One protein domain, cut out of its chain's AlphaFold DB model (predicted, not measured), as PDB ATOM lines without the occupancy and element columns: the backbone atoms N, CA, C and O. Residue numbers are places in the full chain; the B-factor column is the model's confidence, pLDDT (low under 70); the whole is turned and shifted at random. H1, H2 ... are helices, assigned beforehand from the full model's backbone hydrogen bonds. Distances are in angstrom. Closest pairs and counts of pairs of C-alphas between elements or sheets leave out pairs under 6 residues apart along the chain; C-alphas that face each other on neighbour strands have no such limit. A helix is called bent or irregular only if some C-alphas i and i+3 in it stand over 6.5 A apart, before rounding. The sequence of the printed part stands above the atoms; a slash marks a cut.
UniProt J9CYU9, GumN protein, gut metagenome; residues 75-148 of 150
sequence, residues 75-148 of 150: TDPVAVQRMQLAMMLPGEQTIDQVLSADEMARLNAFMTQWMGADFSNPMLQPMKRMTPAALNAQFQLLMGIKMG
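What this domain is: This is residues 75 to 148 of the 150 residues of the protein "GumN protein" of gut metagenome (UniProt J9CYU9). Two long helices, H2 and H4, stand loosely side by side with the short H3 near H4, while residues 75 to 83, of which 77 to 83 belong to H1, stick out as an arm beyond them. A long unnamed stretch, residues 87 to 100, leads from H1 to H2. The printed part has 74 residues with four named helices, H1 to H4 in chain order, which hold 48 of them, and no named strand; the class is all helix, and the whole is only just compact, close to loose, with a radius of gyration of the C-alphas of 13.3 A and spans of 36 by 34 by 19 A.

Where its parts are: Find C-alpha 101 at (109.080, 115.582, 63.063); from there H2, residues 101 to 115, runs 20.3 A. H4, residues 132 to 146, runs 20.8 A to C-alpha 146 at (110.104, 110.792, 90.257). H3 is residues 122 to 129, 13.1 A, and irregular: C-alphas 123 and 126 are 7.2 A apart. H1 is residues 77 to 86, 14.2 A.

How they stand to each other: Look at Trp 114 and Met 143, whose C-alphas, 7.1 A apart, are the closest of H2 and H4; these helices are close but not clearly touching, at a shallow tilt of 24 degrees, the same way. H3 and H4 are close but not clearly touching, closest at C-alphas 127 and 135, 7.3 A, at a steep tilt of 44 degrees, opposite ways. H1 is apart from H2, H3 and H4. In H1, H2 and H4 every O i to N i+4 pair is within hydrogen-bond range; in H3 0 of 4 are, beside 4 of 5 O i to N i+3 pairs.

The domain as a whole: The C-alphas of Asp 76 and Asp 102, 39.5 A apart, are the two farthest apart. The printed part has no cut; the link H1 to H2 is long, and no printed residue is under 70 in pLDDT.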
ATOM      1  N   THR A  75     131.557  94.929  85.378       85.94
ATOM      2  CA  THR A  75     132.821  95.293  86.041       85.94
ATOM      3  C   THR A  75     134.025  95.234  85.102       85.94
ATOM      4  O   THR A  75     135.045  95.857  85.391       85.94
ATOM      5  N   ASP A  76     133.905  94.555  83.958       92.88
ATOM      6  CA  ASP A  76     134.904  94.551  82.891       92.88
ATOM      7  C   ASP A  76     134.907  95.892  82.121       92.88
ATOM      8  O   ASP A  76     133.932  96.212  81.430       92.88
ATOM      9  N   PRO A  77     136.011  96.666  82.154       92.06
ATOM     10  CA  PRO A  77     136.115  97.933  81.432       92.06
ATOM     11  C   PRO A  77     135.860  97.815  79.923       92.06
ATOM     12  O   PRO A  77     135.304  98.737  79.324       92.06
ATOM     13  N   VAL A  78     136.239  96.696  79.293       93.38
ATOM     14  CA  VAL A  78     136.055  96.484  77.849       93.38
ATOM     15  C   VAL A  78     134.581  96.264  77.526       93.38
ATOM     16  O   VAL A  78     134.060  96.839  76.566       93.38
ATOM     17  N   ALA A  79     133.888  95.454  78.325       89.94
ATOM     18  CA  ALA A  79     132.452  95.239  78.184       89.94
ATOM     19  C   ALA A  79     131.661  96.533  78.443       89.94
ATOM     20  O   ALA A  79     130.791  96.886  77.643       89.94
ATOM     21  N   VAL A  80     132.026  97.294  79.479       91.00
ATOM     22  CA  VAL A  80     131.424  98.603  79.783       91.00
ATOM     23  C   VAL A  80     131.628  99.594  78.636       91.00
ATOM     24  O   VAL A  80     130.675 100.256  78.224       91.00
ATOM     25  N   GLN A  81     132.830  99.668  78.057       92.75
ATOM     26  CA  GLN A  81     133.089 100.535  76.905       92.75
ATOM     27  C   GLN A  81     132.235 100.139  75.691       92.75
ATOM     28  O   GLN A  81     131.658 101.000  75.027       92.75
ATOM     29  N   ARG A  82     132.113  98.838  75.401       91.25
ATOM     30  CA  ARG A  82     131.253  98.342  74.310       91.25
ATOM     31  C   ARG A  82     129.787  98.693  74.539       91.25
ATOM     32  O   ARG A  82     129.118  99.105  73.597       91.25
ATOM     33  N   MET A  83     129.308  98.569  75.775       90.38
ATOM     34  CA  MET A  83     127.956  98.976  76.149       90.38
ATOM     35  C   MET A  83     127.746 100.476  75.914       90.38
ATOM     36  O   MET A  83     126.772 100.852  75.269       90.38
ATOM     37  N   GLN A  84     128.675 101.328  76.359       90.38
ATOM     38  CA  GLN A  84     128.604 102.773  76.121       90.38
ATOM     39  C   GLN A  84     128.540 103.108  74.628       90.38
ATOM     40  O   GLN A  84     127.729 103.933  74.223       90.38
ATOM     41  N   LEU A  85     129.347 102.441  73.799       92.19
ATOM     42  CA  LEU A  85     129.305 102.623  72.347       92.19
ATOM     43  C   LEU A  85     127.968 102.167  71.747       92.19
ATOM     44  O   LEU A  85     127.415 102.869  70.908       92.19
ATOM     45  N   ALA A  86     127.416 101.037  72.202       92.00
ATOM     46  CA  ALA A  86     126.121 100.527  71.742       92.00
ATOM     47  C   ALA A  86     124.930 101.411  72.161       92.00
ATOM     48  O   ALA A  86     123.875 101.384  71.527       92.00
ATOM     49  N   MET A  87     125.087 102.210  73.221       94.31
ATOM     50  CA  MET A  87     124.089 103.194  73.642       94.31
ATOM     51  C   MET A  87     124.065 104.444  72.759       94.31
ATOM     52  O   MET A  87     123.108 105.212  72.853       94.31
ATOM     53  N   MET A  88     125.069 104.653  71.906       96.06
ATOM     54  CA  MET A  88     125.183 105.828  71.045       96.06
ATOM     55  C   MET A  88     124.791 105.497  69.603       96.06
ATOM     56  O   MET A  88     125.022 104.398  69.102       96.06
ATOM     57  N   LEU A  89     124.187 106.467  68.923       96.75
ATOM     58  CA  LEU A  89     123.951 106.422  67.486       96.75
ATOM     59  C   LEU A  89     125.291 106.407  66.731       96.75
ATOM     60  O   LEU A  89     126.288 106.947  67.221       96.75
ATOM     61  N   PRO A  90     125.342 105.791  65.537       93.69
ATOM     62  CA  PRO A  90     126.582 105.659  64.789       93.69
ATOM     63  C   PRO A  90     127.117 107.024  64.334       93.69
ATOM     64  O   PRO A  90     126.383 107.874  63.825       93.69
ATOM     65  N   GLY A  91     128.430 107.217  64.481       90.06
ATOM     66  CA  GLY A  91     129.096 108.470  64.127       90.06
ATOM     67  C   GLY A  91     128.559 109.658  64.930       90.06
ATOM     68  O   GLY A  91     128.419 109.588  66.149       90.06
ATOM     69  N   GLU A  92     128.259 110.755  64.236       90.19
ATOM     70  CA  GLU A  92     127.732 112.001  64.818       90.19
ATOM     71  C   GLU A  92     126.211 112.149  64.621       90.19
ATOM     72  O   GLU A  92     125.676 113.255  64.704       90.19
ATOM     73  N   GLN A  93     125.503 111.053  64.327       95.25
ATOM     74  CA  GLN A  93     124.050 111.088  64.170       95.25
ATOM     75  C   GLN A  93     123.353 111.478  65.478       95.25
ATOM     76  O   GLN A  93     123.793 111.137  66.581       95.25
ATOM     77  N   THR A  94     122.225 112.169  65.335       95.88
ATOM     78  CA  THR A  94     121.336 112.519  66.444       95.88
ATOM     79  C   THR A  94     119.948 111.942  66.225       95.88
ATOM     80  O   THR A  94     119.554 111.611  65.107       95.88
ATOM     81  N   ILE A  95     119.177 111.855  67.303       95.50
ATOM     82  CA  ILE A  95     117.816 111.330  67.308       95.50
ATOM     83  C   ILE A  95     116.881 112.111  66.369       95.50
ATOM     84  O   ILE A  95     115.954 111.526  65.817       95.50
ATOM     85  N   ASP A  96     117.178 113.387  66.089       92.94
ATOM     86  CA  ASP A  96     116.435 114.214  65.121       92.94
ATOM     87  C   ASP A  96     116.557 113.715  63.676       92.94
ATOM     88  O   ASP A  96     115.747 114.070  62.829       92.94
ATOM     89  N   GLN A  97     117.604 112.941  63.380       94.62
ATOM     90  CA  GLN A  97     117.838 112.342  62.065       94.62
ATOM     91  C   GLN A  97     117.191 110.954  61.950       94.62
ATOM     92  O   GLN A  97     117.071 110.424  60.849       94.62
ATOM     93  N   VAL A  98     116.804 110.357  63.083       94.38
ATOM     94  CA  VAL A  98     116.211 109.013  63.173       94.38
ATOM     95  C   VAL A  98     114.688 109.088  63.264       94.38
ATOM     96  O   VAL A  98     113.997 108.254  62.688       94.38
ATOM     97  N   LEU A  99     114.169 110.074  63.996       95.50
ATOM     98  CA  LEU A  99     112.744 110.265  64.228       95.50
ATOM     99  C   LEU A  99     112.150 111.268  63.239       95.50
ATOM    100  O   LEU A  99     112.766 112.272  62.887       95.50
ATOM    101  N   SER A 100     110.906 111.025  62.834       96.44
ATOM    102  CA  SER A 100     110.107 112.016  62.113       96.44
ATOM    103  C   SER A 100     109.824 113.246  62.983       96.44
ATOM    104  O   SER A 100     109.903 113.204  64.213       96.44
ATOM    105  N   ALA A 101     109.426 114.353  62.349       95.50
ATOM    106  CA  ALA A 101     109.080 115.582  63.063       95.50
ATOM    107  C   ALA A 101     107.963 115.360  64.103       95.50
ATOM    108  O   ALA A 101     108.054 115.855  65.227       95.50
ATOM    109  N   ASP A 102     106.952 114.558  63.761       97.06
ATOM    110  CA  ASP A 102     105.843 114.230  64.660       97.06
ATOM    111  C   ASP A 102     106.295 113.369  65.850       97.06
ATOM    112  O   ASP A 102     105.806 113.532  66.969       97.06
ATOM    113  N   GLU A 103     107.234 112.443  65.637       96.44
ATOM    114  CA  GLU A 103     107.826 111.634  66.708       96.44
ATOM    115  C   GLU A 103     108.692 112.478  67.638       96.44
ATOM    116  O   GLU A 103     108.571 112.354  68.857       96.44
ATOM    117  N   MET A 104     109.493 113.389  67.082       96.25
ATOM    118  CA  MET A 104     110.262 114.359  67.861       96.25
ATOM    119  C   MET A 104     109.355 115.272  68.688       96.25
ATOM    120  O   MET A 104     109.639 115.517  69.858       96.25
ATOM    121  N   ALA A 105     108.233 115.734  68.126       96.19
ATOM    122  CA  ALA A 105     107.263 116.546  68.857       96.19
ATOM    123  C   ALA A 105     106.656 115.780  70.044       96.19
ATOM    124  O   ALA A 105     106.581 116.314  71.153       96.19
ATOM    125  N   ARG A 106     106.283 114.506  69.848       96.12
ATOM    126  CA  ARG A 106     105.796 113.639  70.936       96.12
ATOM    127  C   ARG A 106     106.860 113.402  72.006       96.12
ATOM    128  O   ARG A 106     106.544 113.454  73.193       96.12
ATOM    129  N   LEU A 107     108.106 113.174  71.600       95.25
ATOM    130  CA  LEU A 107     109.229 112.970  72.513       95.25
ATOM    131  C   LEU A 107     109.513 114.224  73.354       95.25
ATOM    132  O   LEU A 107     109.612 114.130  74.575       95.25
ATOM    133  N   ASN A 108     109.560 115.402  72.731       95.44
ATOM    134  CA  ASN A 108     109.759 116.669  73.435       95.44
ATOM    135  C   ASN A 108     108.613 116.974  74.413       95.44
ATOM    136  O   ASN A 108     108.861 117.408  75.539       95.44
ATOM    137  N   ALA A 109     107.364 116.692  74.027       96.25
ATOM    138  CA  ALA A 109     106.217 116.827  74.923       96.25
ATOM    139  C   ALA A 109     106.329 115.886  76.138       96.25
ATOM    140  O   ALA A 109     106.138 116.323  77.275       96.25
ATOM    141  N   PHE A 110     106.706 114.623  75.913       94.62
ATOM    142  CA  PHE A 110     106.957 113.652  76.980       94.62
ATOM    143  C   PHE A 110     108.072 114.125  77.927       94.62
ATOM    144  O   PHE A 110     107.876 114.160  79.143       94.62
ATOM    145  N   MET A 111     109.218 114.544  77.388       94.12
ATOM    146  CA  MET A 111     110.338 115.046  78.187       94.12
ATOM    147  C   MET A 111     109.946 116.289  78.986       94.12
ATOM    148  O   MET A 111     110.207 116.359  80.182       94.12
ATOM    149  N   THR A 112     109.230 117.236  78.381       94.31
ATOM    150  CA  THR A 112     108.745 118.431  79.085       94.31
ATOM    151  C   THR A 112     107.826 118.058  80.250       94.31
ATOM    152  O   THR A 112     107.996 118.563  81.358       94.31
ATOM    153  N   GLN A 113     106.893 117.124  80.046       92.44
ATOM    154  CA  GLN A 113     105.973 116.664  81.089       92.44
ATOM    155  C   GLN A 113     106.701 115.971  82.255       92.44
ATOM    156  O   GLN A 113     106.406 116.218  83.430       92.44
ATOM    157  N   TRP A 114     107.643 115.079  81.952       87.94
ATOM    158  CA  TRP A 114     108.262 114.218  82.962       87.94
ATOM    159  C   TRP A 114     109.545 114.796  83.558       87.94
ATOM    160  O   TRP A 114     109.784 114.613  84.752       87.94
ATOM    161  N   MET A 115     110.307 115.563  82.787       87.56
ATOM    162  CA  MET A 115     111.613 116.118  83.158       87.56
ATOM    163  C   MET A 115     111.606 117.648  83.300       87.56
ATOM    164  O   MET A 115     112.570 118.203  83.818       87.56
ATOM    165  N   GLY A 116     110.547 118.342  82.867       90.88
ATOM    166  CA  GLY A 116     110.447 119.809  82.928       90.88
ATOM    167  C   GLY A 116     111.226 120.549  81.835       90.88
ATOM    168  O   GLY A 116     111.192 121.775  81.787       90.88
ATOM    169  N   ALA A 117     111.919 119.821  80.961       93.56
ATOM    170  CA  ALA A 117     112.656 120.348  79.822       93.56
ATOM    171  C   ALA A 117     112.748 119.285  78.722       93.56
ATOM    172  O   ALA A 117     112.681 118.090  79.003       93.56
ATOM    173  N   ASP A 118     112.939 119.726  77.485       94.38
ATOM    174  CA  ASP A 118     113.148 118.877  76.315       94.38
ATOM    175  C   ASP A 118     114.531 119.127  75.689       94.38
ATOM    176  O   ASP A 118     115.390 119.808  76.259       94.38
ATOM    177  N   PHE A 119     114.762 118.598  74.489       93.88
ATOM    178  CA  PHE A 119     116.030 118.785  73.788       93.88
ATOM    179  C   PHE A 119     116.323 120.222  73.335       93.88
ATOM    180  O   PHE A 119     117.425 120.468  72.848       93.88
ATOM    181  N   SER A 120     115.409 121.184  73.499       91.25
ATOM    182  CA  SER A 120     115.746 122.604  73.330       91.25
ATOM    183  C   SER A 120     116.689 123.102  74.432       91.25
ATOM    184  O   SER A 120     117.456 124.038  74.203       91.25
ATOM    185  N   ASN A 121     116.706 122.444  75.597       93.50
ATOM    186  CA  ASN A 121     117.633 122.749  76.677       93.50
ATOM    187  C   ASN A 121     119.060 122.279  76.315       93.50
ATOM    188  O   ASN A 121     119.275 121.074  76.135       93.50
ATOM    189  N   PRO A 122     120.063 123.181  76.274       92.25
ATOM    190  CA  PRO A 122     121.450 122.828  75.967       92.25
ATOM    191  C   PRO A 122     122.032 121.718  76.852       92.25
ATOM    192  O   PRO A 122     122.864 120.944  76.387       92.25
ATOM    193  N   MET A 123     121.572 121.590  78.102       91.56
ATOM    194  CA  MET A 123     122.034 120.545  79.023       91.56
ATOM    195  C   MET A 123     121.618 119.130  78.596       91.56
ATOM    196  O   MET A 123     122.274 118.166  78.977       91.56
ATOM    197  N   LEU A 124     120.553 118.996  77.799       92.25
ATOM    198  CA  LEU A 124     120.023 117.709  77.333       92.25
ATOM    199  C   LEU A 124     120.492 117.349  75.915       92.25
ATOM    200  O   LEU A 124     120.299 116.220  75.470       92.25
ATOM    201  N   GLN A 125     121.163 118.267  75.212       91.00
ATOM    202  CA  GLN A 125     121.698 118.039  73.864       91.00
ATOM    203  C   GLN A 125     122.628 116.814  73.753       91.00
ATOM    204  O   GLN A 125     122.500 116.085  72.768       91.00
ATOM    205  N   PRO A 126     123.506 116.497  74.733       91.31
ATOM    206  CA  PRO A 126     124.338 115.294  74.650       91.31
ATOM    207  C   PRO A 126     123.526 113.994  74.544       91.31
ATOM    208  O   PRO A 126     123.948 113.058  73.866       91.31
ATOM    209  N   MET A 127     122.333 113.944  75.148       93.50
ATOM    210  CA  MET A 127     121.451 112.774  75.084       93.50
ATOM    211  C   MET A 127     120.881 112.544  73.680       93.50
ATOM    212  O   MET A 127     120.498 111.424  73.363       93.50
ATOM    213  N   LYS A 128     120.877 113.550  72.794       95.25
ATOM    214  CA  LYS A 128     120.386 113.388  71.415       95.25
ATOM    215  C   LYS A 128     121.215 112.405  70.601       95.25
ATOM    216  O   LYS A 128     120.734 111.918  69.589       95.25
ATOM    217  N   ARG A 129     122.445 112.109  71.023       95.88
ATOM    218  CA  ARG A 129     123.292 111.093  70.390       95.88
ATOM    219  C   ARG A 129     123.008 109.677  70.884       95.88
ATOM    220  O   ARG A 129     123.611 108.744  70.374       95.88
ATOM    221  N   MET A 130     122.140 109.495  71.875       96.38
ATOM    222  CA  MET A 130     121.783 108.169  72.370       96.38
ATOM    223  C   MET A 130     120.818 107.466  71.412       96.38
ATOM    224  O   MET A 130     119.987 108.098  70.759       96.38
ATOM    225  N   THR A 131     120.896 106.139  71.354       96.00
ATOM    226  CA  THR A 131     119.917 105.320  70.631       96.00
ATOM    227  C   THR A 131     118.530 105.430  71.281       96.00
ATOM    228  O   THR A 131     118.430 105.710  72.482       96.00
ATOM    229  N   PRO A 132     117.435 105.147  70.544       94.62
ATOM    230  CA  PRO A 132     116.090 105.121  71.124       94.62
ATOM    231  C   PRO A 132     115.972 104.219  72.362       94.62
ATOM    232  O   PRO A 132     115.315 104.579  73.336       94.62
ATOM    233  N   ALA A 133     116.651 103.067  72.355       92.44
ATOM    234  CA  ALA A 133     116.664 102.140  73.483       92.44
ATOM    235  C   ALA A 133     117.378 102.727  74.712       92.44
ATOM    236  O   ALA A 133     116.864 102.623  75.826       92.44
ATOM    237  N   ALA A 134     118.524 103.386  74.512       93.62
ATOM    238  CA  ALA A 134     119.257 104.043  75.590       93.62
ATOM    239  C   ALA A 134     118.460 105.213  76.190       93.62
ATOM    240  O   ALA A 134     118.364 105.313  77.410       93.62
ATOM    241  N   LEU A 135     117.822 106.045  75.357       94.31
ATOM    242  CA  LEU A 135     116.926 107.110  75.825       94.31
ATOM    243  C   LEU A 135     115.773 106.551  76.663       94.31
ATOM    244  O   LEU A 135     115.528 107.028  77.768       94.31
ATOM    245  N   ASN A 136     115.108 105.503  76.173       91.94
ATOM    246  CA  ASN A 136     114.020 104.851  76.893       91.94
ATOM    247  C   ASN A 136     114.470 104.322  78.268       91.94
ATOM    248  O   ASN A 136     113.778 104.541  79.259       91.94
ATOM    249  N   ALA A 137     115.649 103.693  78.354       89.62
ATOM    250  CA  ALA A 137     116.209 103.235  79.626       89.62
ATOM    251  C   ALA A 137     116.459 104.398  80.608       89.62
ATOM    252  O   ALA A 137     116.096 104.303  81.781       89.62
ATOM    253  N   GLN A 138     117.004 105.524  80.129       89.12
ATOM    254  CA  GLN A 138     117.207 106.717  80.963       89.12
ATOM    255  C   GLN A 138     115.880 107.324  81.438       89.12
ATOM    256  O   GLN A 138     115.748 107.699  82.602       89.12
ATOM    257  N   PHE A 139     114.868 107.385  80.569       91.69
ATOM    258  CA  PHE A 139     113.547 107.882  80.950       91.69
ATOM    259  C   PHE A 139     112.872 106.993  81.991       91.69
ATOM    260  O   PHE A 139     112.266 107.515  82.921       91.69
ATOM    261  N   GLN A 140     112.997 105.669  81.879       87.62
ATOM    262  CA  GLN A 140     112.457 104.743  82.876       87.62
ATOM    263  C   GLN A 140     113.088 104.951  84.252       87.62
ATOM    264  O   GLN A 140     112.358 105.032  85.238       87.62
ATOM    265  N   LEU A 141     114.412 105.121  84.318       85.94
ATOM    266  CA  LEU A 141     115.105 105.429  85.570       85.94
ATOM    267  C   LEU A 141     114.610 106.750  86.179       85.94
ATOM    268  O   LEU A 141     114.254 106.801  87.355       85.94
ATOM    269  N   LEU A 142     114.532 107.812  85.374       84.75
ATOM    270  CA  LEU A 142     114.065 109.126  85.828       84.75
ATOM    271  C   LEU A 142     112.608 109.098  86.302       84.75
ATOM    272  O   LEU A 142     112.275 109.706  87.320       84.75
ATOM    273  N   MET A 143     111.738 108.379  85.589       85.06
ATOM    274  CA  MET A 143     110.357 108.161  86.015       85.06
ATOM    275  C   MET A 143     110.305 107.374  87.326       85.06
ATOM    276  O   MET A 143     109.539 107.749  88.210       85.06
ATOM    277  N   GLY A 144     111.136 106.340  87.482       82.44
ATOM    278  CA  GLY A 144     111.252 105.568  88.719       82.44
ATOM    279  C   GLY A 144     111.592 106.449  89.921       82.44
ATOM    280  O   GLY A 144     110.871 106.425  90.915       82.44
ATOM    281  N   ILE A 145     112.605 107.311  89.782       82.00
ATOM    282  CA  ILE A 145     112.996 108.288  90.811       82.00
ATOM    283  C   ILE A 145     111.840 109.253  91.115       82.00
ATOM    284  O   ILE A 145     111.489 109.470  92.273       82.00
ATOM    285  N   LYS A 146     111.198 109.820  90.084       78.69
ATOM    286  CA  LYS A 146     110.104 110.792  90.257       78.69
ATOM    287  C   LYS A 146     108.859 110.182  90.909       78.69
ATOM    288  O   LYS A 146     108.137 110.883  91.613       78.69
ATOM    289  N   MET A 147     108.601 108.899  90.666       81.25
ATOM    290  CA  MET A 147     107.471 108.156  91.233       81.25
ATOM    291  C   MET A 147     107.793 107.493  92.584       81.25
ATOM    292  O   MET A 147     106.905 106.876  93.165       81.25
ATOM    293  N   GLY A 148     109.027 107.611  93.094       78.38
ATOM    294  CA  GLY A 148     109.448 106.986  94.355       78.38
ATOM    295  C   GLY A 148     109.548 105.458  94.290       78.38
ATOM    296  O   GLY A 148     109.349 104.785  95.299       78.38
TER     297      GLY A 148